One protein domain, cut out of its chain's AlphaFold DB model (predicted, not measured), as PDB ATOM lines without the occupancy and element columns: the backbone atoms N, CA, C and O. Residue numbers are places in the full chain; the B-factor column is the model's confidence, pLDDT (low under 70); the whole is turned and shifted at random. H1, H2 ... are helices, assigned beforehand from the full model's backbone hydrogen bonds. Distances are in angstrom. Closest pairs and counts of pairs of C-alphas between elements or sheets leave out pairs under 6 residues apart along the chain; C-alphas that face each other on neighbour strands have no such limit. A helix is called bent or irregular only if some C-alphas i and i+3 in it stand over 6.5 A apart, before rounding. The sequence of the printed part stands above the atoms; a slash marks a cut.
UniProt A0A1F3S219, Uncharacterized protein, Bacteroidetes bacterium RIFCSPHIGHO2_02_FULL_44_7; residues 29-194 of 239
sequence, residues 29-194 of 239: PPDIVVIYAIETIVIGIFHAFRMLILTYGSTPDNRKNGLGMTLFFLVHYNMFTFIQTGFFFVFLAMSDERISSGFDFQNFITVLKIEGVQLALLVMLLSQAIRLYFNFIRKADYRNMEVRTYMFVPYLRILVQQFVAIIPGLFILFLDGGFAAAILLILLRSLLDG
ATOM      1  N   PRO A  29       8.060  25.623 -26.324       76.12
ATOM      2  CA  PRO A  29       8.137  26.799 -27.196       76.12
ATOM      3  C   PRO A  29       7.079  27.881 -26.882       76.12
ATOM      4  O   PRO A  29       7.459  29.053 -26.788       76.12
ATOM      5  N   PRO A  30       5.794  27.539 -26.639       75.69
ATOM      6  CA  PRO A  30       4.791  28.521 -26.232       75.69
ATOM      7  C   PRO A  30       5.069  29.198 -24.876       75.69
ATOM      8  O   PRO A  30       4.823  30.399 -24.738       75.69
ATOM      9  N   ASP A  31       5.653  28.488 -23.905       79.19
ATOM     10  CA  ASP A  31       5.989  29.062 -22.590       79.19
ATOM     11  C   ASP A  31       7.026  30.184 -22.713       79.19
ATOM     12  O   ASP A  31       6.912  31.228 -22.066       79.19
ATOM     13  N   ILE A  32       8.019  30.016 -23.594       78.25
ATOM     14  CA  ILE A  32       9.034  31.046 -23.861       78.25
ATOM     15  C   ILE A  32       8.395  32.309 -24.448       78.25
ATOM     16  O   ILE A  32       8.761  33.427 -24.071       78.25
ATOM     17  N   VAL A  33       7.417  32.143 -25.340       79.00
ATOM     18  CA  VAL A  33       6.678  33.255 -25.950       79.00
ATOM     19  C   VAL A  33       5.859  34.006 -24.896       79.00
ATOM     20  O   VAL A  33       5.920  35.236 -24.829       79.00
ATOM     21  N   VAL A  34       5.156  33.280 -24.025       81.56
ATOM     22  CA  VAL A  34       4.385  33.847 -22.906       81.56
ATOM     23  C   VAL A  34       5.274  34.637 -21.952       81.56
ATOM     24  O   VAL A  34       4.988  35.796 -21.640       81.56
ATOM     25  N   ILE A  35       6.381  34.034 -21.517       83.06
ATOM     26  CA  ILE A  35       7.362  34.660 -20.624       83.06
ATOM     27  C   ILE A  35       7.879  35.961 -21.243       83.06
ATOM     28  O   ILE A  35       7.963  36.985 -20.565       83.06
ATOM     29  N   TYR A  36       8.177  35.953 -22.542       82.00
ATOM     30  CA  TYR A  36       8.657  37.129 -23.256       82.00
ATOM     31  C   TYR A  36       7.608  38.247 -23.380       82.00
ATOM     32  O   TYR A  36       7.935  39.433 -23.235       82.00
ATOM     33  N   ALA A  37       6.342  37.888 -23.606       86.19
ATOM     34  CA  ALA A  37       5.228  38.832 -23.639       86.19
ATOM     35  C   ALA A  37       5.061  39.536 -22.283       86.19
ATOM     36  O   ALA A  37       5.061  40.768 -22.200       86.19
ATOM     37  N   ILE A  38       5.007  38.745 -21.207       88.25
ATOM     38  CA  ILE A  38       4.864  39.239 -19.834       88.25
ATOM     39  C   ILE A  38       6.049  40.125 -19.450       88.25
ATOM     40  O   ILE A  38       5.849  41.205 -18.893       88.25
ATOM     41  N   GLU A  39       7.277  39.722 -19.786       87.31
ATOM     42  CA  GLU A  39       8.483  40.508 -19.508       87.31
ATOM     43  C   GLU A  39       8.375  41.919 -20.108       87.31
ATOM     44  O   GLU A  39       8.677  42.912 -19.441       87.31
ATOM     45  N   THR A  40       7.895  42.013 -21.349       89.06
ATOM     46  CA  THR A  40       7.752  43.275 -22.087       89.06
ATOM     47  C   THR A  40       6.732  44.210 -21.428       89.06
ATOM     48  O   THR A  40       7.010  45.404 -21.259       89.06
ATOM     49  N   ILE A  41       5.599  43.663 -20.970       90.69
ATOM     50  CA  ILE A  41       4.573  44.400 -20.214       90.69
ATOM     51  C   ILE A  41       5.146  44.898 -18.882       90.69
ATOM     52  O   ILE A  41       5.057  46.086 -18.560       90.69
ATOM     53  N   VAL A  42       5.784  44.008 -18.117       92.06
ATOM     54  CA  VAL A  42       6.359  44.323 -16.803       92.06
ATOM     55  C   VAL A  42       7.402  45.440 -16.916       92.06
ATOM     56  O   VAL A  42       7.405  46.372 -16.113       92.06
ATOM     57  N   ILE A  43       8.259  45.413 -17.938       90.19
ATOM     58  CA  ILE A  43       9.235  46.485 -18.181       90.19
ATOM     59  C   ILE A  43       8.548  47.819 -18.477       90.19
ATOM     60  O   ILE A  43       8.971  48.837 -17.927       90.19
ATOM     61  N   GLY A  44       7.491  47.819 -19.292       92.00
ATOM     62  CA  GLY A  44       6.704  49.018 -19.587       92.00
ATOM     63  C   GLY A  44       6.118  49.656 -18.326       92.00
ATOM     64  O   GLY A  44       6.268  50.860 -18.110       92.00
ATOM     65  N   ILE A  45       5.537  48.843 -17.438       93.12
ATOM     66  CA  ILE A  45       4.979  49.300 -16.155       93.12
ATOM     67  C   ILE A  45       6.068  49.935 -15.280       93.12
ATOM     68  O   ILE A  45       5.911  51.053 -14.786       93.12
ATOM     69  N   PHE A  46       7.212  49.264 -15.119       93.94
ATOM     70  CA  PHE A  46       8.316  49.810 -14.327       93.94
ATOM     71  C   PHE A  46       8.944  51.056 -14.960       93.94
ATOM     72  O   PHE A  46       9.437  51.923 -14.233       93.94
ATOM     73  N   HIS A  47       8.914  51.187 -16.287       94.00
ATOM     74  CA  HIS A  47       9.333  52.410 -16.970       94.00
ATOM     75  C   HIS A  47       8.391  53.576 -16.663       94.00
ATOM     76  O   HIS A  47       8.860  54.666 -16.336       94.00
ATOM     77  N   ALA A  48       7.078  53.335 -16.657       95.00
ATOM     78  CA  ALA A  48       6.096  54.332 -16.243       95.00
ATOM     79  C   ALA A  48       6.304  54.763 -14.780       95.00
ATOM     80  O   ALA A  48       6.286  55.958 -14.486       95.00
ATOM     81  N   PHE A  49       6.614  53.832 -13.866       94.56
ATOM     82  CA  PHE A  49       6.983  54.191 -12.488       94.56
ATOM     83  C   PHE A  49       8.224  55.075 -12.419       94.56
ATOM     84  O   PHE A  49       8.241  56.044 -11.658       94.56
ATOM     85  N   ARG A  50       9.252  54.801 -13.231       93.62
ATOM     86  CA  ARG A  50      10.406  55.702 -13.329       93.62
ATOM     87  C   ARG A  50       9.959  57.077 -13.798       93.62
ATOM     88  O   ARG A  50      10.265  58.044 -13.116       93.62
ATOM     89  N   MET A  51       9.176  57.179 -14.872       94.25
ATOM     90  CA  MET A  51       8.662  58.465 -15.366       94.25
ATOM     91  C   MET A  51       7.893  59.256 -14.299       94.25
ATOM     92  O   MET A  51       8.110  60.463 -14.175       94.25
ATOM     93  N   LEU A  52       7.078  58.598 -13.470       94.50
ATOM     94  CA  LEU A  52       6.420  59.245 -12.328       94.50
ATOM     95  C   LEU A  52       7.437  59.760 -11.300       94.50
ATOM     96  O   LEU A  52       7.348  60.908 -10.865       94.50
ATOM     97  N   ILE A  53       8.452  58.964 -10.954       93.44
ATOM     98  CA  ILE A  53       9.525  59.396 -10.047       93.44
ATOM     99  C   ILE A  53      10.301  60.587 -10.630       93.44
ATOM    100  O   ILE A  53      10.570  61.537  -9.895       93.44
ATOM    101  N   LEU A  54      10.625  60.596 -11.933       92.06
ATOM    102  CA  LEU A  54      11.227  61.768 -12.588       92.06
ATOM    103  C   LEU A  54      10.294  62.980 -12.495       92.06
ATOM    104  O   LEU A  54      10.749  64.076 -12.185       92.06
ATOM    105  N   THR A  55       9.001  62.784 -12.750       91.88
ATOM    106  CA  THR A  55       8.000  63.856 -12.752       91.88
ATOM    107  C   THR A  55       7.984  64.590 -11.415       91.88
ATOM    108  O   THR A  55       8.054  65.813 -11.394       91.88
ATOM    109  N   TYR A  56       7.961  63.871 -10.289       88.69
ATOM    110  CA  TYR A  56       7.864  64.491  -8.961       88.69
ATOM    111  C   TYR A  56       9.218  64.807  -8.307       88.69
ATOM    112  O   TYR A  56       9.330  65.775  -7.546       88.69
ATOM    113  N   GLY A  57      10.253  64.021  -8.609       84.19
ATOM    114  CA  GLY A  57      11.574  64.089  -7.982       84.19
ATOM    115  C   GLY A  57      12.601  64.977  -8.690       84.19
ATOM    116  O   GLY A  57      13.750  65.010  -8.255       84.19
ATOM    117  N   SER A  58      12.229  65.658  -9.778       79.69
ATOM    118  CA  SER A  58      13.160  66.394 -10.648       79.69
ATOM    119  C   SER A  58      12.775  67.878 -10.824       79.69
ATOM    120  O   SER A  58      12.147  68.475  -9.947       79.69
ATOM    121  N   THR A  59      13.206  68.488 -11.933       78.56
ATOM    122  CA  THR A  59      13.041  69.912 -12.264       78.56
ATOM    123  C   THR A  59      11.568  70.366 -12.310       78.56
ATOM    124  O   THR A  59      10.668  69.559 -12.560       78.56
ATOM    125  N   PRO A  60      11.282  71.674 -12.126       80.56
ATOM    126  CA  PRO A  60       9.920  72.206 -12.239       80.56
ATOM    127  C   PRO A  60       9.256  71.941 -13.597       80.56
ATOM    128  O   PRO A  60       8.040  71.789 -13.660       80.56
ATOM    129  N   ASP A  61      10.038  71.869 -14.677       82.38
ATOM    130  CA  ASP A  61       9.517  71.587 -16.019       82.38
ATOM    131  C   ASP A  61       8.997  70.146 -16.148       82.38
ATOM    132  O   ASP A  61       7.893  69.912 -16.648       82.38
ATOM    133  N   ASN A  62       9.724  69.185 -15.563       87.31
ATOM    134  CA  ASN A  62       9.271  67.800 -15.459       87.31
ATOM    135  C   ASN A  62       7.955  67.689 -14.678       87.31
ATOM    136  O   ASN A  62       7.099  66.899 -15.059       87.31
ATOM    137  N   ARG A  63       7.743  68.500 -13.632       85.56
ATOM    138  CA  ARG A  63       6.483  68.498 -12.862       85.56
ATOM    139  C   ARG A  63       5.286  68.984 -13.675       85.56
ATOM    140  O   ARG A  63       4.199  68.442 -13.521       85.56
ATOM    141  N   LYS A  64       5.484  69.990 -14.534       88.88
ATOM    142  CA  LYS A  64       4.412  70.564 -15.364       88.88
ATOM    143  C   LYS A  64       3.921  69.579 -16.421       88.88
ATOM    144  O   LYS A  64       2.721  69.412 -16.593       88.88
ATOM    145  N   ASN A  65       4.853  68.928 -17.114       87.00
ATOM    146  CA  ASN A  65       4.539  68.125 -18.299       87.00
ATOM    147  C   ASN A  65       4.575  66.609 -18.042       87.00
ATOM    148  O   ASN A  65       4.041  65.831 -18.833       87.00
ATOM    149  N   GLY A  66       5.209  66.164 -16.959       90.44
ATOM    150  CA  GLY A  66       5.585  64.766 -16.772       90.44
ATOM    151  C   GLY A  66       4.411  63.808 -16.589       90.44
ATOM    152  O   GLY A  66       4.461  62.691 -17.102       90.44
ATOM    153  N   LEU A  67       3.315  64.249 -15.960       93.38
ATOM    154  CA  LEU A  67       2.095  63.442 -15.849       93.38
ATOM    155  C   LEU A  67       1.468  63.164 -17.217       93.38
ATOM    156  O   LEU A  67       1.208  62.009 -17.545       93.38
ATOM    157  N   GLY A  68       1.288  64.204 -18.037       94.12
ATOM    158  CA  GLY A  68       0.763  64.056 -19.395       94.12
ATOM    159  C   GLY A  68       1.651  63.156 -20.255       94.12
ATOM    160  O   GLY A  68       1.151  62.266 -20.937       94.12
ATOM    161  N   MET A  69       2.975  63.315 -20.149       94.19
ATOM    162  CA  MET A  69       3.940  62.457 -20.847       94.19
ATOM    163  C   MET A  69       3.877  61.000 -20.375       94.19
ATOM    164  O   MET A  69       3.955  60.088 -21.192       94.19
ATOM    165  N   THR A  70       3.702  60.760 -19.074       95.12
ATOM    166  CA  THR A  70       3.565  59.402 -18.524       95.12
ATOM    167  C   THR A  70       2.265  58.744 -18.989       95.12
ATOM    168  O   THR A  70       2.274  57.573 -19.356       95.12
ATOM    169  N   LEU A  71       1.151  59.482 -19.022       94.88
ATOM    170  CA  LEU A  71      -0.125  58.971 -19.532       94.88
ATOM    171  C   LEU A  71      -0.045  58.646 -21.025       94.88
ATOM    172  O   LEU A  71      -0.458  57.565 -21.442       94.88
ATOM    173  N   PHE A  72       0.541  59.545 -21.820       95.00
ATOM    174  CA  PHE A  72       0.796  59.288 -23.235       95.00
ATOM    175  C   PHE A  72       1.663  58.039 -23.420       95.00
ATOM    176  O   PHE A  72       1.320  57.177 -24.225       95.00
ATOM    177  N   PHE A  73       2.738  57.903 -22.637       95.50
ATOM    178  CA  PHE A  73       3.590  56.717 -22.647       95.50
ATOM    179  C   PHE A  73       2.796  55.445 -22.341       95.50
ATOM    180  O   PHE A  73       2.887  54.481 -23.095       95.50
ATOM    181  N   LEU A  74       1.985  55.446 -21.279       93.94
ATOM    182  CA  LEU A  74       1.170  54.294 -20.894       93.94
ATOM    183  C   LEU A  74       0.221  53.864 -22.010       93.94
ATOM    184  O   LEU A  74       0.087  52.672 -22.240       93.94
ATOM    185  N   VAL A  75      -0.412  54.786 -22.730       93.25
ATOM    186  CA  VAL A  75      -1.287  54.405 -23.848       93.25
ATOM    187  C   VAL A  75      -0.459  53.950 -25.052       93.25
ATOM    188  O   VAL A  75      -0.668  52.865 -25.589       93.25
ATOM    189  N   HIS A  76       0.515  54.756 -25.468       92.44
ATOM    190  CA  HIS A  76       1.222  54.564 -26.728       92.44
ATOM    191  C   HIS A  76       2.185  53.368 -26.702       92.44
ATOM    192  O   HIS A  76       2.186  52.560 -27.626       92.44
ATOM    193  N   TYR A  77       2.973  53.203 -25.634       91.56
ATOM    194  CA  TYR A  77       3.872  52.055 -25.479       91.56
ATOM    195  C   TYR A  77       3.092  50.742 -25.330       91.56
ATOM    196  O   TYR A  77       3.431  49.731 -25.955       91.56
ATOM    197  N   ASN A  78       2.017  50.748 -24.532       88.94
ATOM    198  CA  ASN A  78       1.218  49.538 -24.346       88.94
ATOM    199  C   ASN A  78       0.380  49.194 -25.580       88.94
ATOM    200  O   ASN A  78       0.081  48.022 -25.755       88.94
ATOM    201  N   MET A  79       0.083  50.134 -26.486       90.62
ATOM    202  CA  MET A  79      -0.512  49.805 -27.788       90.62
ATOM    203  C   MET A  79       0.410  48.898 -28.619       90.62
ATOM    204  O   MET A  79      -0.046  47.892 -29.158       90.62
ATOM    205  N   PHE A  80       1.715  49.188 -28.674       90.75
ATOM    206  CA  PHE A  80       2.676  48.303 -29.346       90.75
ATOM    207  C   PHE A  80       2.779  46.941 -28.663       90.75
ATOM    208  O   PHE A  80       2.831  45.910 -29.329       90.75
ATOM    209  N   THR A  81       2.775  46.934 -27.330       90.06
ATOM    210  CA  THR A  81       2.833  45.693 -26.550       90.06
ATOM    211  C   THR A  81       1.560  44.859 -26.734       90.06
ATOM    212  O   THR A  81       1.630  43.636 -26.834       90.06
ATOM    213  N   PHE A  82       0.400  45.507 -26.842       88.94
ATOM    214  CA  PHE A  82      -0.888  44.867 -27.100       88.94
ATOM    215  C   PHE A  82      -0.924  44.220 -28.486       88.94
ATOM    216  O   PHE A  82      -1.249  43.041 -28.593       88.94
ATOM    217  N   ILE A  83      -0.507  44.946 -29.530       89.06
ATOM    218  CA  ILE A  83      -0.410  44.404 -30.895       89.06
ATOM    219  C   ILE A  83       0.531  43.193 -30.928       89.06
ATOM    220  O   ILE A  83       0.168  42.144 -31.454       89.06
ATOM    221  N   GLN A  84       1.709  43.310 -30.311       87.31
ATOM    222  CA  GLN A  84       2.681  42.219 -30.215       87.31
ATOM    223  C   GLN A  84       2.105  40.986 -29.511       87.31
ATOM    224  O   GLN A  84       2.241  39.865 -29.997       87.31
ATOM    225  N   THR A  85       1.447  41.196 -28.369       88.44
ATOM    226  CA  THR A  85       0.843  40.111 -27.586       88.44
ATOM    227  C   THR A  85      -0.286  39.446 -28.360       88.44
ATOM    228  O   THR A  85      -0.457  38.235 -28.256       88.44
ATOM    229  N   GLY A  86      -0.996  40.192 -29.211       88.62
ATOM    230  CA  GLY A  86      -2.021  39.601 -30.053       88.62
ATOM    231  C   GLY A  86      -1.481  38.580 -31.049       88.62
ATOM    232  O   GLY A  86      -2.062  37.509 -31.198       88.62
ATOM    233  N   PHE A  87      -0.313  38.834 -31.644       85.44
ATOM    234  CA  PHE A  87       0.371  37.821 -32.453       85.44
ATOM    235  C   PHE A  87       0.778  36.600 -31.619       85.44
ATOM    236  O   PHE A  87       0.610  35.470 -32.064       85.44
ATOM    237  N   PHE A  88       1.244  36.802 -30.385       85.12
ATOM    238  CA  PHE A  88       1.576  35.690 -29.492       85.12
ATOM    239  C   PHE A  88       0.375  34.820 -29.132       85.12
ATOM    240  O   PHE A  88       0.503  33.599 -29.109       85.12
ATOM    241  N   PHE A  89      -0.790  35.421 -28.904       87.62
ATOM    242  CA  PHE A  89      -2.019  34.671 -28.663       87.62
ATOM    243  C   PHE A  89      -2.479  33.888 -29.891       87.62
ATOM    244  O   PHE A  89      -2.978  32.782 -29.723       87.62
ATOM    245  N   VAL A  90      -2.235  34.384 -31.110       84.31
ATOM    246  CA  VAL A  90      -2.459  33.586 -32.329       84.31
ATOM    247  C   VAL A  90      -1.592  32.324 -32.322       84.31
ATOM    248  O   VAL A  90      -2.106  31.247 -32.595       84.31
ATOM    249  N   PHE A  91      -0.309  32.423 -31.960       77.31
ATOM    250  CA  PHE A  91       0.567  31.242 -31.902       77.31
ATOM    251  C   PHE A  91       0.179  30.285 -30.773       77.31
ATOM    252  O   PHE A  91       0.194  29.073 -30.964       77.31
ATOM    253  N   LEU A  92      -0.200  30.818 -29.610       81.56
ATOM    254  CA  LEU A  92      -0.667  30.012 -28.484       81.56
ATOM    255  C   LEU A  92      -1.963  29.265 -28.803       81.56
ATOM    256  O   LEU A  92      -2.064  28.092 -28.465       81.56
ATOM    257  N   ALA A  93      -2.914  29.903 -29.490       84.75
ATOM    258  CA  ALA A  93      -4.182  29.283 -29.885       84.75
ATOM    259  C   ALA A  93      -3.996  28.057 -30.798       84.75
ATOM    260  O   ALA A  93      -4.858  27.189 -30.847       84.75
ATOM    261  N   MET A  94      -2.860  27.949 -31.498       77.62
ATOM    262  CA  MET A  94      -2.530  26.759 -32.293       77.62
ATOM    263  C   MET A  94      -2.129  25.553 -31.435       77.62
ATOM    264  O   MET A  94      -2.129  24.431 -31.927       77.62
ATOM    265  N   SER A  95      -1.714  25.779 -30.186       74.94
ATOM    266  CA  SER A  95      -1.197  24.743 -29.278       74.94
ATOM    267  C   SER A  95      -2.052  24.545 -28.020       74.94
ATOM    268  O   SER A  95      -1.891  23.535 -27.341       74.94
ATOM    269  N   ASP A  96      -2.931  25.490 -27.685       80.12
ATOM    270  CA  ASP A  96      -3.762  25.474 -26.481       80.12
ATOM    271  C   ASP A  96      -5.188  25.949 -26.798       80.12
ATOM    272  O   ASP A  96      -5.429  27.134 -27.028       80.12
ATOM    273  N   GLU A  97      -6.148  25.023 -26.749       84.62
ATOM    274  CA  GLU A  97      -7.570  25.270 -27.038       84.62
ATOM    275  C   GLU A  97      -8.240  26.247 -26.053       84.62
ATOM    276  O   GLU A  97      -9.322  26.768 -26.322       84.62
ATOM    277  N   ARG A  98      -7.614  26.520 -24.897       86.31
ATOM    278  CA  ARG A  98      -8.112  27.498 -23.911       86.31
ATOM    279  C   ARG A  98      -7.855  28.944 -24.340       86.31
ATOM    280  O   ARG A  98      -8.361  29.862 -23.689       86.31
ATOM    281  N   ILE A  99      -7.034  29.151 -25.368       88.06
ATOM    282  CA  ILE A  99      -6.705  30.455 -25.942       88.06
ATOM    283  C   ILE A  99      -7.545  30.642 -27.203       88.06
ATOM    284  O   ILE A  99      -7.533  29.803 -28.097       88.06
ATOM    285  N   SER A 100      -8.291  31.744 -27.271       84.31
ATOM    286  CA  SER A 100      -9.283  31.957 -28.328       84.31
ATOM    287  C   SER A 100      -8.663  32.559 -29.598       84.31
ATOM    288  O   SER A 100      -8.358  31.867 -30.563       84.31
ATOM    289  N   SER A 101      -8.486  33.878 -29.614       83.94
ATOM    290  CA  SER A 101      -8.014  34.666 -30.752       83.94
ATOM    291  C   SER A 101      -7.007  35.719 -30.306       83.94
ATOM    292  O   SER A 101      -6.888  36.012 -29.118       83.94
ATOM    293  N   GLY A 102      -6.299  36.329 -31.258       83.44
ATOM    294  CA  GLY A 102      -5.223  37.275 -30.960       83.44
ATOM    295  C   GLY A 102      -5.607  38.416 -30.008       83.44
ATOM    296  O   GLY A 102      -4.832  38.768 -29.133       83.44
ATOM    297  N   PHE A 103      -6.806  38.988 -30.111       86.44
ATOM    298  CA  PHE A 103      -7.161  40.209 -29.369       86.44
ATOM    299  C   PHE A 103      -8.207  39.997 -28.270       86.44
ATOM    300  O   PHE A 103      -8.965  40.911 -27.951       86.44
ATOM    301  N   ASP A 104      -8.240  38.806 -27.669       89.31
ATOM    302  CA  ASP A 104      -9.126  38.510 -26.542       89.31
ATOM    303  C   ASP A 104      -8.445  38.789 -25.192       89.31
ATOM    304  O   ASP A 104      -7.389  38.241 -24.865       89.31
ATOM    305  N   PHE A 105      -9.076  39.627 -24.369       86.94
ATOM    306  CA  PHE A 105      -8.594  39.944 -23.027       86.94
ATOM    307  C   PHE A 105      -8.641  38.745 -22.069       86.94
ATOM    308  O   PHE A 105      -7.850  38.696 -21.125       86.94
ATOM    309  N   GLN A 106      -9.520  37.764 -22.301       89.56
ATOM    310  CA  GLN A 106      -9.596  36.559 -21.470       89.56
ATOM    311  C   GLN A 106      -8.313  35.725 -21.543       89.56
ATOM    312  O   GLN A 106      -7.935  35.097 -20.551       89.56
ATOM    313  N   ASN A 107      -7.572  35.804 -22.652       90.50
ATOM    314  CA  ASN A 107      -6.303  35.096 -22.812       90.50
ATOM    315  C   ASN A 107      -5.271  35.495 -21.754       90.50
ATOM    316  O   ASN A 107      -4.495  34.650 -21.316       90.50
ATOM    317  N   PHE A 108      -5.283  36.744 -21.272       88.19
ATOM    318  CA  PHE A 108      -4.401  37.156 -20.175       88.19
ATOM    319  C   PHE A 108      -4.712  36.395 -18.882       88.19
ATOM    320  O   PHE A 108      -3.795  35.981 -18.176       88.19
ATOM    321  N   ILE A 109      -5.995  36.171 -18.584       90.25
ATOM    322  CA  ILE A 109      -6.419  35.406 -17.406       90.25
ATOM    323  C   ILE A 109      -6.018  33.939 -17.567       90.25
ATOM    324  O   ILE A 109      -5.521  33.340 -16.613       90.25
ATOM    325  N   THR A 110      -6.197  33.366 -18.758       90.31
ATOM    326  CA  THR A 110      -5.774  31.993 -19.064       90.31
ATOM    327  C   THR A 110      -4.264  31.830 -18.905       90.31
ATOM    328  O   THR A 110      -3.818  30.929 -18.199       90.31
ATOM    329  N   VAL A 111      -3.473  32.749 -19.461       88.62
ATOM    330  CA  VAL A 111      -2.007  32.734 -19.369       88.62
ATOM    331  C   VAL A 111      -1.514  32.840 -17.926       88.62
ATOM    332  O   VAL A 111      -0.601  32.119 -17.535       88.62
ATOM    333  N   LEU A 112      -2.137  33.674 -17.091       88.81
ATOM    334  CA  LEU A 112      -1.774  33.795 -15.672       88.81
ATOM    335  C   LEU A 112      -2.082  32.534 -14.842       88.81
ATOM    336  O   LEU A 112      -1.582  32.399 -13.721       88.81
ATOM    337  N   LYS A 113      -2.907  31.621 -15.365       88.94
ATOM    338  CA  LYS A 113      -3.220  30.329 -14.737       88.94
ATOM    339  C   LYS A 113      -2.289  29.201 -15.188       88.94
ATOM    340  O   LYS A 113      -2.373  28.119 -14.615       88.94
ATOM    341  N   ILE A 114      -1.428  29.431 -16.181       85.31
ATOM    342  CA  ILE A 114      -0.427  28.446 -16.601       85.31
ATOM    343  C   ILE A 114       0.564  28.233 -15.451       85.31
ATOM    344  O   ILE A 114       1.014  29.184 -14.801       85.31
ATOM    345  N   GLU A 115       0.882  26.969 -15.180       82.94
ATOM    346  CA  GLU A 115       1.823  26.594 -14.129       82.94
ATOM    347  C   GLU A 115       3.198  27.239 -14.376       82.94
ATOM    348  O   GLU A 115       3.648  27.393 -15.508       82.94
ATOM    349  N   GLY A 116       3.856  27.709 -13.315       81.81
ATOM    350  CA  GLY A 116       5.153  28.386 -13.415       81.81
ATOM    351  C   GLY A 116       5.100  29.856 -13.858       81.81
ATOM    352  O   GLY A 116       5.958  30.632 -13.429       81.81
ATOM    353  N   VAL A 117       4.074  30.302 -14.599       85.38
ATOM    354  CA  VAL A 117       3.945  31.712 -15.034       85.38
ATOM    355  C   VAL A 117       3.848  32.668 -13.845       85.38
ATOM    356  O   VAL A 117       4.459  33.735 -13.852       85.38
ATOM    357  N   GLN A 118       3.137  32.278 -12.788       87.38
ATOM    358  CA  GLN A 118       2.985  33.088 -11.573       87.38
ATOM    359  C   GLN A 118       4.326  33.312 -10.865       87.38
ATOM    360  O   GLN A 118       4.640  34.430 -10.449       87.38
ATOM    361  N   LEU A 119       5.143  32.258 -10.773       85.00
ATOM    362  CA  LEU A 119       6.479  32.334 -10.193       85.00
ATOM    363  C   LEU A 119       7.412  33.170 -11.077       85.00
ATOM    364  O   LEU A 119       8.121  34.037 -10.567       85.00
ATOM    365  N   ALA A 120       7.375  32.966 -12.398       84.69
ATOM    366  CA  ALA A 120       8.147  33.759 -13.350       84.69
ATOM    367  C   ALA A 120       7.790  35.251 -13.258       84.69
ATOM    368  O   ALA A 120       8.681  36.095 -13.161       84.69
ATOM    369  N   LEU A 121       6.495  35.577 -13.200       88.50
ATOM    370  CA  LEU A 121       6.000  36.938 -13.016       88.50
ATOM    371  C   LEU A 121       6.516  37.544 -11.707       88.50
ATOM    372  O   LEU A 121       7.040  38.658 -11.720       88.50
ATOM    373  N   LEU A 122       6.429  36.816 -10.590       87.56
ATOM    374  CA  LEU A 122       6.943  37.283  -9.301       87.56
ATOM    375  C   LEU A 122       8.445  37.597  -9.375       87.56
ATOM    376  O   LEU A 122       8.875  38.674  -8.961       87.56
ATOM    377  N   VAL A 123       9.241  36.695  -9.956       86.69
ATOM    378  CA  VAL A 123      10.685  36.895 -10.144       86.69
ATOM    379  C   VAL A 123      10.963  38.109 -11.032       86.69
ATOM    380  O   VAL A 123      11.834  38.917 -10.704       86.69
ATOM    381  N   MET A 124      10.217  38.295 -12.123       87.38
ATOM    382  CA  MET A 124      10.356  39.461 -13.001       87.38
ATOM    383  C   MET A 124      10.037  40.767 -12.273       87.38
ATOM    384  O   MET A 124      10.818  41.717 -12.369       87.38
ATOM    385  N   LEU A 125       8.929  40.815 -11.527       92.44
ATOM    386  CA  LEU A 125       8.526  41.981 -10.741       92.44
ATOM    387  C   LEU A 125       9.597  42.340  -9.706       92.44
ATOM    388  O   LEU A 125      10.023  43.495  -9.642       92.44
ATOM    389  N   LEU A 126      10.098  41.355  -8.955       90.38
ATOM    390  CA  LEU A 126      11.181  41.554  -7.988       90.38
ATOM    391  C   LEU A 126      12.466  42.029  -8.673       90.38
ATOM    392  O   LEU A 126      13.096  42.986  -8.225       90.38
ATOM    393  N   SER A 127      12.833  41.416  -9.796       85.81
ATOM    394  CA  SER A 127      14.017  41.790 -10.569       85.81
ATOM    395  C   SER A 127      13.930  43.237 -11.072       85.81
ATOM    396  O   SER A 127      14.900  43.999 -10.968       85.81
ATOM    397  N   GLN A 128      12.759  43.668 -11.553       89.44
ATOM    398  CA  GLN A 128      12.550  45.059 -11.949       89.44
ATOM    399  C   GLN A 128      12.507  46.020 -10.759       89.44
ATOM    400  O   GLN A 128      13.063  47.113 -10.869       89.44
ATOM    401  N   ALA A 129      11.937  45.621  -9.621       92.12
ATOM    402  CA  ALA A 129      11.943  46.422  -8.399       92.12
ATOM    403  C   ALA A 129      13.367  46.643  -7.870       92.12
ATOM    404  O   ALA A 129      13.751  47.775  -7.571       92.12
ATOM    405  N   ILE A 130      14.200  45.598  -7.859       88.62
ATOM    406  CA  ILE A 130      15.623  45.689  -7.511       88.62
ATOM    407  C   ILE A 130      16.338  46.642  -8.477       88.62
ATOM    408  O   ILE A 130      17.062  47.541  -8.041       88.62
ATOM    409  N   ARG A 131      16.114  46.514  -9.792       86.75
ATOM    410  CA  ARG A 131      16.701  47.431 -10.786       86.75
ATOM    411  C   ARG A 131      16.227  48.870 -10.599       86.75
ATOM    412  O   ARG A 131      17.045  49.784 -10.698       86.75
ATOM    413  N   LEU A 132      14.943  49.081 -10.323       89.88
ATOM    414  CA  LEU A 132      14.370  50.391 -10.023       89.88
ATOM    415  C   LEU A 132      15.061  51.013  -8.806       89.88
ATOM    416  O   LEU A 132      15.514  52.152  -8.866       89.88
ATOM    417  N   TYR A 133      15.221  50.265  -7.721       91.31
ATOM    418  CA  TYR A 133      15.853  50.801  -6.525       91.31
ATOM    419  C   TYR A 133      17.354  51.058  -6.728       91.31
ATOM    420  O   TYR A 133      17.813  52.196  -6.628       91.31
ATOM    421  N   PHE A 134      18.138  50.031  -7.065       87.06
ATOM    422  CA  PHE A 134      19.602  50.120  -7.051       87.06
ATOM    423  C   PHE A 134      20.199  50.900  -8.220       87.06
ATOM    424  O   PHE A 134      21.252  51.526  -8.049       87.06
ATOM    425  N   ASN A 135      19.573  50.844  -9.399       84.12
ATOM    426  CA  ASN A 135      20.110  51.485 -10.598       84.12
ATOM    427  C   ASN A 135      19.477  52.842 -10.884       84.12
ATOM    428  O   ASN A 135      20.083  53.599 -11.629       84.12
ATOM    429  N   PHE A 136      18.301  53.144 -10.329       86.69
ATOM    430  CA  PHE A 136      17.578  54.368 -10.661       86.69
ATOM    431  C   PHE A 136      17.389  55.284  -9.444       86.69
ATOM    432  O   PHE A 136      17.918  56.395  -9.428       86.69
ATOM    433  N   ILE A 137      16.725  54.805  -8.386       88.88
ATOM    434  CA  ILE A 137      16.458  55.609  -7.180       88.88
ATOM    435  C   ILE A 137      17.754  55.899  -6.415       88.88
ATOM    436  O   ILE A 137      18.086  57.058  -6.178       88.88
ATOM    437  N   ARG A 138      18.530  54.862  -6.071       89.12
ATOM    438  CA  ARG A 138      19.746  54.980  -5.246       89.12
ATOM    439  C   ARG A 138      20.832  55.836  -5.897       89.12
ATOM    440  O   ARG A 138      21.556  56.535  -5.201       89.12
ATOM    441  N   LYS A 139      20.954  55.778  -7.227       85.88
ATOM    442  CA  LYS A 139      21.915  56.597  -7.986       85.88
ATOM    443  C   LYS A 139      21.442  58.037  -8.201       85.88
ATOM    444  O   LYS A 139      22.209  58.852  -8.696       85.88
ATOM    445  N   ALA A 140      20.196  58.341  -7.830       84.31
ATOM    446  CA  ALA A 140      19.544  59.617  -8.086       84.31
ATOM    447  C   ALA A 140      19.558  60.031  -9.573       84.31
ATOM    448  O   ALA A 140      19.520  61.222  -9.887       84.31
ATOM    449  N   ASP A 141      19.557  59.047 -10.483       79.56
ATOM    450  CA  ASP A 141      19.616  59.249 -11.939       79.56
ATOM    451  C   ASP A 141      18.471  60.168 -12.427       79.56
ATOM    452  O   ASP A 141      18.644  60.949 -13.358       79.56
ATOM    453  N   TYR A 142      17.325  60.151 -11.735       81.94
ATOM    454  CA  TYR A 142      16.139  60.965 -12.031       81.94
ATOM    455  C   TYR A 142      16.336  62.488 -11.923       81.94
ATOM    456  O   TYR A 142      15.562  63.247 -12.510       81.94
ATOM    457  N   ARG A 143      17.342  62.969 -11.178       82.25
ATOM    458  CA  ARG A 143      17.514  64.410 -10.902       82.25
ATOM    459  C   ARG A 143      17.987  65.217 -12.111       82.25
ATOM    460  O   ARG A 143      17.696  66.402 -12.193       82.25
ATOM    461  N   ASN A 144      18.680  64.572 -13.048       80.19
ATOM    462  CA  ASN A 144      19.319  65.229 -14.194       80.19
ATOM    463  C   ASN A 144      18.717  64.800 -15.543       80.19
ATOM    464  O   ASN A 144      19.325  65.017 -16.589       80.19
ATOM    465  N   MET A 145      17.550  64.152 -15.526       85.12
ATOM    466  CA  MET A 145      16.884  63.629 -16.718       85.12
ATOM    467  C   MET A 145      15.591  64.391 -16.999       85.12
ATOM    468  O   MET A 145      14.840  64.717 -16.083       85.12
ATOM    469  N   GLU A 146      15.308  64.635 -18.273       87.81
ATOM    470  CA  GLU A 146      14.033  65.186 -18.734       87.81
ATOM    471  C   GLU A 146      13.040  64.045 -19.005       87.81
ATOM    472  O   GLU A 146      13.377  63.079 -19.696       87.81
ATOM    473  N   VAL A 147      11.805  64.163 -18.509       90.31
ATOM    474  CA  VAL A 147      10.761  63.133 -18.681       90.31
ATOM    475  C   VAL A 147      10.450  62.887 -20.159       90.31
ATOM    476  O   VAL A 147      10.308  61.735 -20.567       90.31
ATOM    477  N   ARG A 148      10.389  63.949 -20.975       88.38
ATOM    478  CA  ARG A 148      10.129  63.861 -22.424       88.38
ATOM    479  C   ARG A 148      11.162  62.987 -23.128       88.38
ATOM    480  O   ARG A 148      10.806  62.122 -23.915       88.38
ATOM    481  N   THR A 149      12.434  63.213 -22.826       86.75
ATOM    482  CA  THR A 149      13.551  62.462 -23.404       86.75
ATOM    483  C   THR A 149      13.557  61.024 -22.868       86.75
ATOM    484  O   THR A 149      13.718  60.073 -23.631       86.75
ATOM    485  N   TYR A 150      13.289  60.844 -21.571       89.38
ATOM    486  CA  TYR A 150      13.244  59.531 -20.921       89.38
ATOM    487  C   TYR A 150      12.113  58.624 -21.426       89.38
ATOM    488  O   TYR A 150      12.255  57.404 -21.449       89.38
ATOM    489  N   MET A 151      10.998  59.201 -21.873       91.12
ATOM    490  CA  MET A 151       9.876  58.466 -22.461       91.12
ATOM    491  C   MET A 151      10.286  57.587 -23.645       91.12
ATOM    492  O   MET A 151       9.741  56.500 -23.800       91.12
ATOM    493  N   PHE A 152      11.239  58.033 -24.467       88.69
ATOM    494  CA  PHE A 152      11.640  57.339 -25.695       88.69
ATOM    495  C   PHE A 152      12.616  56.186 -25.474       88.69
ATOM    496  O   PHE A 152      12.826  55.378 -26.374       88.69
ATOM    497  N   VAL A 153      13.194  56.081 -24.280       87.38
ATOM    498  CA  VAL A 153      14.171  55.044 -23.930       87.38
ATOM    499  C   VAL A 153      13.740  53.624 -24.344       87.38
ATOM    500  O   VAL A 153      14.503  52.960 -25.042       87.38
ATOM    501  N   PRO A 154      12.531  53.136 -24.014       88.25
ATOM    502  CA  PRO A 154      12.142  51.768 -24.333       88.25
ATOM    503  C   PRO A 154      11.674  51.591 -25.788       88.25
ATOM    504  O   PRO A 154      11.367  50.470 -26.184       88.25
ATOM    505  N   TYR A 155      11.614  52.654 -26.604       87.19
ATOM    506  CA  TYR A 155      11.057  52.579 -27.962       87.19
ATOM    507  C   TYR A 155      11.973  51.828 -28.923       87.19
ATOM    508  O   TYR A 155      11.499  51.054 -29.750       87.19
ATOM    509  N   LEU A 156      13.291  52.018 -28.801       81.88
ATOM    510  CA  LEU A 156      14.239  51.253 -29.608       81.88
ATOM    511  C   LEU A 156      14.110  49.759 -29.300       81.88
ATOM    512  O   LEU A 156      14.080  48.938 -30.214       81.88
ATOM    513  N   ARG A 157      13.959  49.421 -28.014       81.56
ATOM    514  CA  ARG A 157      13.738  48.048 -27.574       81.56
ATOM    515  C   ARG A 157      12.439  47.491 -28.150       81.56
ATOM    516  O   ARG A 157      12.509  46.501 -28.864       81.56
ATOM    517  N   ILE A 158      11.282  48.110 -27.901       85.25
ATOM    518  CA  ILE A 158       9.996  47.549 -28.353       85.25
ATOM    519  C   ILE A 158       9.948  47.399 -29.876       85.25
ATOM    520  O   ILE A 158       9.452  46.390 -30.360       85.25
ATOM    521  N   LEU A 159      10.531  48.339 -30.630       85.00
ATOM    522  CA  LEU A 159      10.632  48.258 -32.086       85.00
ATOM    523  C   LEU A 159      11.399  47.006 -32.524       85.00
ATOM    524  O   LEU A 159      10.912  46.247 -33.354       85.00
ATOM    525  N   VAL A 160      12.572  46.767 -31.933       82.25
ATOM    526  CA  VAL A 160      13.369  45.554 -32.163       82.25
ATOM    527  C   VAL A 160      12.575  44.306 -31.764       82.25
ATOM    528  O   VAL A 160      12.542  43.324 -32.509       82.25
ATOM    529  N   GLN A 161      11.879  44.357 -30.627       81.38
ATOM    530  CA  GLN A 161      11.081  43.245 -30.124       81.38
ATOM    531  C   GLN A 161       9.913  42.880 -31.047       81.38
ATOM    532  O   GLN A 161       9.604  41.694 -31.128       81.38
ATOM    533  N   GLN A 162       9.313  43.831 -31.778       83.88
ATOM    534  CA  GLN A 162       8.269  43.523 -32.766       83.88
ATOM    535  C   GLN A 162       8.783  42.564 -33.843       83.88
ATOM    536  O   GLN A 162       8.124  41.581 -34.161       83.88
ATOM    537  N   PHE A 163       9.988  42.791 -34.368       81.00
ATOM    538  CA  PHE A 163      10.573  41.910 -35.382       81.00
ATOM    539  C   PHE A 163      10.961  40.551 -34.798       81.00
ATOM    540  O   PHE A 163      10.690  39.520 -35.407       81.00
ATOM    541  N   VAL A 164      11.526  40.542 -33.588       75.38
ATOM    542  CA  VAL A 164      11.851  39.310 -32.846       75.38
ATOM    543  C   VAL A 164      10.605  38.483 -32.532       75.38
ATOM    544  O   VAL A 164      10.684  37.264 -32.467       75.38
ATOM    545  N   ALA A 165       9.463  39.130 -32.323       72.94
ATOM    546  CA  ALA A 165       8.195  38.486 -32.014       72.94
ATOM    547  C   ALA A 165       7.493  37.947 -33.265       72.94
ATOM    548  O   ALA A 165       7.068  36.794 -33.300       72.94
ATOM    549  N   ILE A 166       7.367  38.794 -34.287       75.88
ATOM    550  CA  ILE A 166       6.549  38.523 -35.467       75.88
ATOM    551  C   ILE A 166       7.264  37.562 -36.415       75.88
ATOM    552  O   ILE A 166       6.631  36.634 -36.908       75.88
ATOM    553  N   ILE A 167       8.570  37.743 -36.657       77.38
ATOM    554  CA  ILE A 167       9.298  36.931 -37.644       77.38
ATOM    555  C   ILE A 167       9.234  35.442 -37.282       77.38
ATOM    556  O   ILE A 167       8.735  34.686 -38.105       77.38
ATOM    557  N   PRO A 168       9.634  34.984 -36.082       71.25
ATOM    558  CA  PRO A 168       9.561  33.562 -35.749       71.25
ATOM    559  C   PRO A 168       8.125  33.042 -35.718       71.25
ATOM    560  O   PRO A 168       7.864  31.923 -36.145       71.25
ATOM    561  N   GLY A 169       7.187  33.880 -35.287       68.06
ATOM    562  CA  GLY A 169       5.765  33.588 -35.313       68.06
ATOM    563  C   GLY A 169       5.206  33.266 -36.703       68.06
ATOM    564  O   GLY A 169       4.441  32.319 -36.866       68.06
ATOM    565  N   LEU A 170       5.648  33.994 -37.733       69.31
ATOM    566  CA  LEU A 170       5.304  33.682 -39.122       69.31
ATOM    567  C   LEU A 170       5.851  32.308 -39.543       69.31
ATOM    568  O   LEU A 170       5.158  31.564 -40.228       69.31
ATOM    569  N   PHE A 171       7.050  31.923 -39.098       71.06
ATOM    570  CA  PHE A 171       7.591  30.588 -39.391       71.06
ATOM    571  C   PHE A 171       6.747  29.475 -38.747       71.06
ATOM    572  O   PHE A 171       6.586  28.426 -39.361       71.06
ATOM    573  N   ILE A 172       6.152  29.699 -37.568       67.50
ATOM    574  CA  ILE A 172       5.208  28.738 -36.957       67.50
ATOM    575  C   ILE A 172       3.970  28.570 -37.840       67.50
ATOM    576  O   ILE A 172       3.588  27.444 -38.138       67.50
ATOM    577  N   LEU A 173       3.381  29.682 -38.288       65.56
ATOM    578  CA  LEU A 173       2.163  29.669 -39.104       65.56
ATOM    579  C   LEU A 173       2.352  29.004 -40.472       65.56
ATOM    580  O   LEU A 173       1.408  28.414 -40.989       65.56
ATOM    581  N   PHE A 174       3.541  29.119 -41.074       67.31
ATOM    582  CA  PHE A 174       3.774  28.684 -42.455       67.31
ATOM    583  C   PHE A 174       4.610  27.406 -42.610       67.31
ATOM    584  O   PHE A 174       4.617  26.844 -43.703       67.31
ATOM    585  N   LEU A 175       5.336  26.949 -41.580       65.38
ATOM    586  CA  LEU A 175       6.309  25.847 -41.704       65.38
ATOM    587  C   LEU A 175       6.137  24.717 -40.674       65.38
ATOM    588  O   LEU A 175       7.010  23.857 -40.590       65.38
ATOM    589  N   ASP A 176       5.050  24.716 -39.892       63.62
ATOM    590  CA  ASP A 176       4.674  23.649 -38.937       63.62
ATOM    591  C   ASP A 176       5.783  23.273 -37.918       63.62
ATOM    592  O   ASP A 176       5.847  22.178 -37.362       63.62
ATOM    593  N   GLY A 177       6.711  24.206 -37.675       67.75
ATOM    594  CA  GLY A 177       7.980  23.971 -36.984       67.75
ATOM    595  C   GLY A 177       8.128  24.762 -35.687       67.75
ATOM    596  O   GLY A 177       9.080  25.531 -35.545       67.75
ATOM    597  N   GLY A 178       7.215  24.577 -34.726       69.94
ATOM    598  CA  GLY A 178       7.183  25.339 -33.463       69.94
ATOM    599  C   GLY A 178       8.517  25.375 -32.698       69.94
ATOM    600  O   GLY A 178       8.917  26.416 -32.176       69.94
ATOM    601  N   PHE A 179       9.264  24.266 -32.702       72.06
ATOM    602  CA  PHE A 179      10.584  24.188 -32.066       72.06
ATOM    603  C   PHE A 179      11.644  25.039 -32.790       72.06
ATOM    604  O   PHE A 179      12.398  25.776 -32.152       72.06
ATOM    605  N   ALA A 180      11.669  25.001 -34.127       75.31
ATOM    606  CA  ALA A 180      12.588  25.803 -34.934       75.31
ATOM    607  C   ALA A 180      12.310  27.307 -34.782       75.31
ATOM    608  O   ALA A 180      13.242  28.107 -34.693       75.31
ATOM    609  N   ALA A 181      11.037  27.691 -34.678       74.00
ATOM    610  CA  ALA A 181      10.650  29.072 -34.437       74.00
ATOM    611  C   ALA A 181      11.074  29.581 -33.053       74.00
ATOM    612  O   ALA A 181      11.574  30.700 -32.953       74.00
ATOM    613  N   ALA A 182      10.952  28.780 -31.989       72.56
ATOM    614  CA  ALA A 182      11.458  29.187 -30.676       72.56
ATOM    615  C   ALA A 182      12.980  29.376 -30.671       72.56
ATOM    616  O   ALA A 182      13.470  30.361 -30.116       72.56
ATOM    617  N   ILE A 183      13.730  28.498 -31.345       79.88
ATOM    618  CA  ILE A 183      15.178  28.678 -31.515       79.88
ATOM    619  C   ILE A 183      15.470  29.966 -32.290       79.88
ATOM    620  O   ILE A 183      16.296  30.767 -31.850       79.88
ATOM    621  N   LEU A 184      14.777  30.208 -33.406       80.75
ATOM    622  CA  LEU A 184      14.947  31.423 -34.201       80.75
ATOM    623  C   LEU A 184      14.645  32.683 -33.379       80.75
ATOM    624  O   LEU A 184      15.405  33.648 -33.452       80.75
ATOM    625  N   LEU A 185      13.587  32.662 -32.563       77.38
ATOM    626  CA  LEU A 185      13.240  33.747 -31.647       77.38
ATOM    627  C   LEU A 185      14.368  34.009 -30.655       77.38
ATOM    628  O   LEU A 185      14.807  35.151 -30.523       77.38
ATOM    629  N   ILE A 186      14.859  32.969 -29.979       79.69
ATOM    630  CA  ILE A 186      15.928  33.097 -28.983       79.69
ATOM    631  C   ILE A 186      17.213  33.619 -29.630       79.69
ATOM    632  O   ILE A 186      17.843  34.525 -29.080       79.69
ATOM    633  N   LEU A 187      17.590  33.107 -30.804       83.19
ATOM    634  CA  LEU A 187      18.785  33.543 -31.525       83.19
ATOM    635  C   LEU A 187      18.666  34.993 -31.996       83.19
ATOM    636  O   LEU A 187      19.545  35.801 -31.701       83.19
ATOM    637  N   LEU A 188      17.573  35.342 -32.682       81.50
ATOM    638  CA  LEU A 188      17.354  36.692 -33.200       81.50
ATOM    639  C   LEU A 188      17.302  37.711 -32.057       81.50
ATOM    640  O   LEU A 188      17.955  38.751 -32.130       81.50
ATOM    641  N   ARG A 189      16.600  37.374 -30.967       82.00
ATOM    642  CA  ARG A 189      16.581  38.169 -29.736       82.00
ATOM    643  C   ARG A 189      17.989  38.393 -29.200       82.00
ATOM    644  O   ARG A 189      18.386  39.534 -28.995       82.00
ATOM    645  N   SER A 190      18.745  37.318 -28.993       80.50
ATOM    646  CA  SER A 190      20.067  37.375 -28.359       80.50
ATOM    647  C   SER A 190      21.077  38.151 -29.199       80.50
ATOM    648  O   SER A 190      21.866  38.922 -28.657       80.50
ATOM    649  N   LEU A 191      21.033  37.986 -30.524       82.50
ATOM    650  CA  LEU A 191      21.868  38.740 -31.456       82.50
ATOM    651  C   LEU A 191      21.557  40.237 -31.398       82.50
ATOM    652  O   LEU A 191      22.478  41.051 -31.342       82.50
ATOM    653  N   LEU A 192      20.275  40.606 -31.382       79.25
ATOM    654  CA  LEU A 192      19.860  42.006 -31.345       79.25
ATOM    655  C   LEU A 192      20.135  42.642 -29.981       79.25
ATOM    656  O   LEU A 192      20.683  43.740 -29.932       79.25
ATOM    657  N   ASP A 193      19.867  41.938 -28.883       76.88
ATOM    658  CA  ASP A 193      20.217  42.389 -27.535       76.88
ATOM    659  C   ASP A 193      21.743  42.550 -27.389       76.88
ATOM    660  O   ASP A 193      22.214  43.550 -26.844       76.88
ATOM    661  N   GLY A 194      22.534  41.629 -27.950       77.94
ATOM    662  CA  GLY A 194      23.995  41.722 -28.005       77.94
ATOM    663  C   GLY A 194      24.495  42.884 -28.873       77.94
ATOM    664  O   GLY A 194      25.453  43.571 -28.507       77.94
TER     665      GLY A 194
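AT A GLANCE: This is residues 29 to 194 of the 239 residues of an uncharacterized protein of Bacteroidetes bacterium RIFCSPHIGHO2_02_FULL_44_7 (UniProt A0A1F3S219). Two helical hairpins of long helices, H1 with H2 and H7 with H8, pack lengthwise on each other in an elongated bundle, with H1 in the middle and H4 packed along another side of H1. The short H3 crosses near one end of H1 and H2, and the small H5 and H6 lie at the other end, on the way from H4 to H7. The printed part has 166 residues with eight named helices, H1 to H8 in order along the chain, and no named strand; the class is all helix. It is compact, with a radius of gyration of the C-alphas of 17.4 A, and spans 55 by 30 by 26 A.

IN THESE COORDINATES: H1, residues 29 to 57, begins with C-alpha 29 at (8.137, 26.799, -27.196) and is 42.1 A long. H2, residues 60 to 93, is the longest at 48.5 A; it has a kink of 45 degrees near residue 67 and is irregular, C-alphas 64 and 67 being 7.5 A apart. H3 is residues 106 to 112, and H4, residues 117 to 137, is 28.1 A long. H5 is residues 141 to 144 and H6 residues 147 to 151. H7, residues 153 to 175, is 35.1 A long and only just irregular, with C-alphas 153 and 156 6.8 A apart. H8, residues 178 to 194, is 24.1 A long and ends with C-alpha 194 at (23.995, 41.722, -28.005).

HOW THE PARTS SIT: H1 is the hub, touching six helices. With H2 it forms a hairpin, opposite ways at a shallow tilt of 6 degrees; their closest C-alphas, Thr 55 and Gly 66, are 4.8 A apart. H3 is close to H1 but not clearly touching, about perpendicular at 87 degrees, with C-alphas of Val 34 and Val 111 closest at 7.4 A. H4 touches H1, the same way at a shallow tilt of 30 degrees, closest at C-alphas Phe 46 and Gln 128, 6.8 A. H5 touches H1 with C-alphas Leu 54 and Tyr 142 closest at 5.0 A. H6 touches H2, closest at C-alphas Gly 66 and Val 147, 5.8 A. H7 touches H2 with C-alphas Gln 84 and Gln 162 closest at 6.3 A, and forms a hairpin with H8, closest at C-alphas Pro 168 and Ala 181, 4.8 A. H1 touches H8 with residues 29 to 33 alone, closest at C-alphas Pro 29 and Ala 182, 5.4 A. H1, H2, H7 and H8 make a bundle, helices set lengthwise together; H4 and H7 are apart. In H1, H3, H4, H6 and H8 every O i to N i+4 pair is within hydrogen-bond range, against 26 of 30 in H2 and 15 of 19 in H7; H5 is too short for such a pair.

THE WHOLE: The C-alphas farthest apart, Pro 60 and Asp 176, are 55.7 A apart. The printed part has no cut; the link from H2 to H3, residues 94 to 105, is long, and the other links are tight. The mean pLDDT of the printed part is 84.8, and residues 169 to 170 and 172 to 178 are under 70.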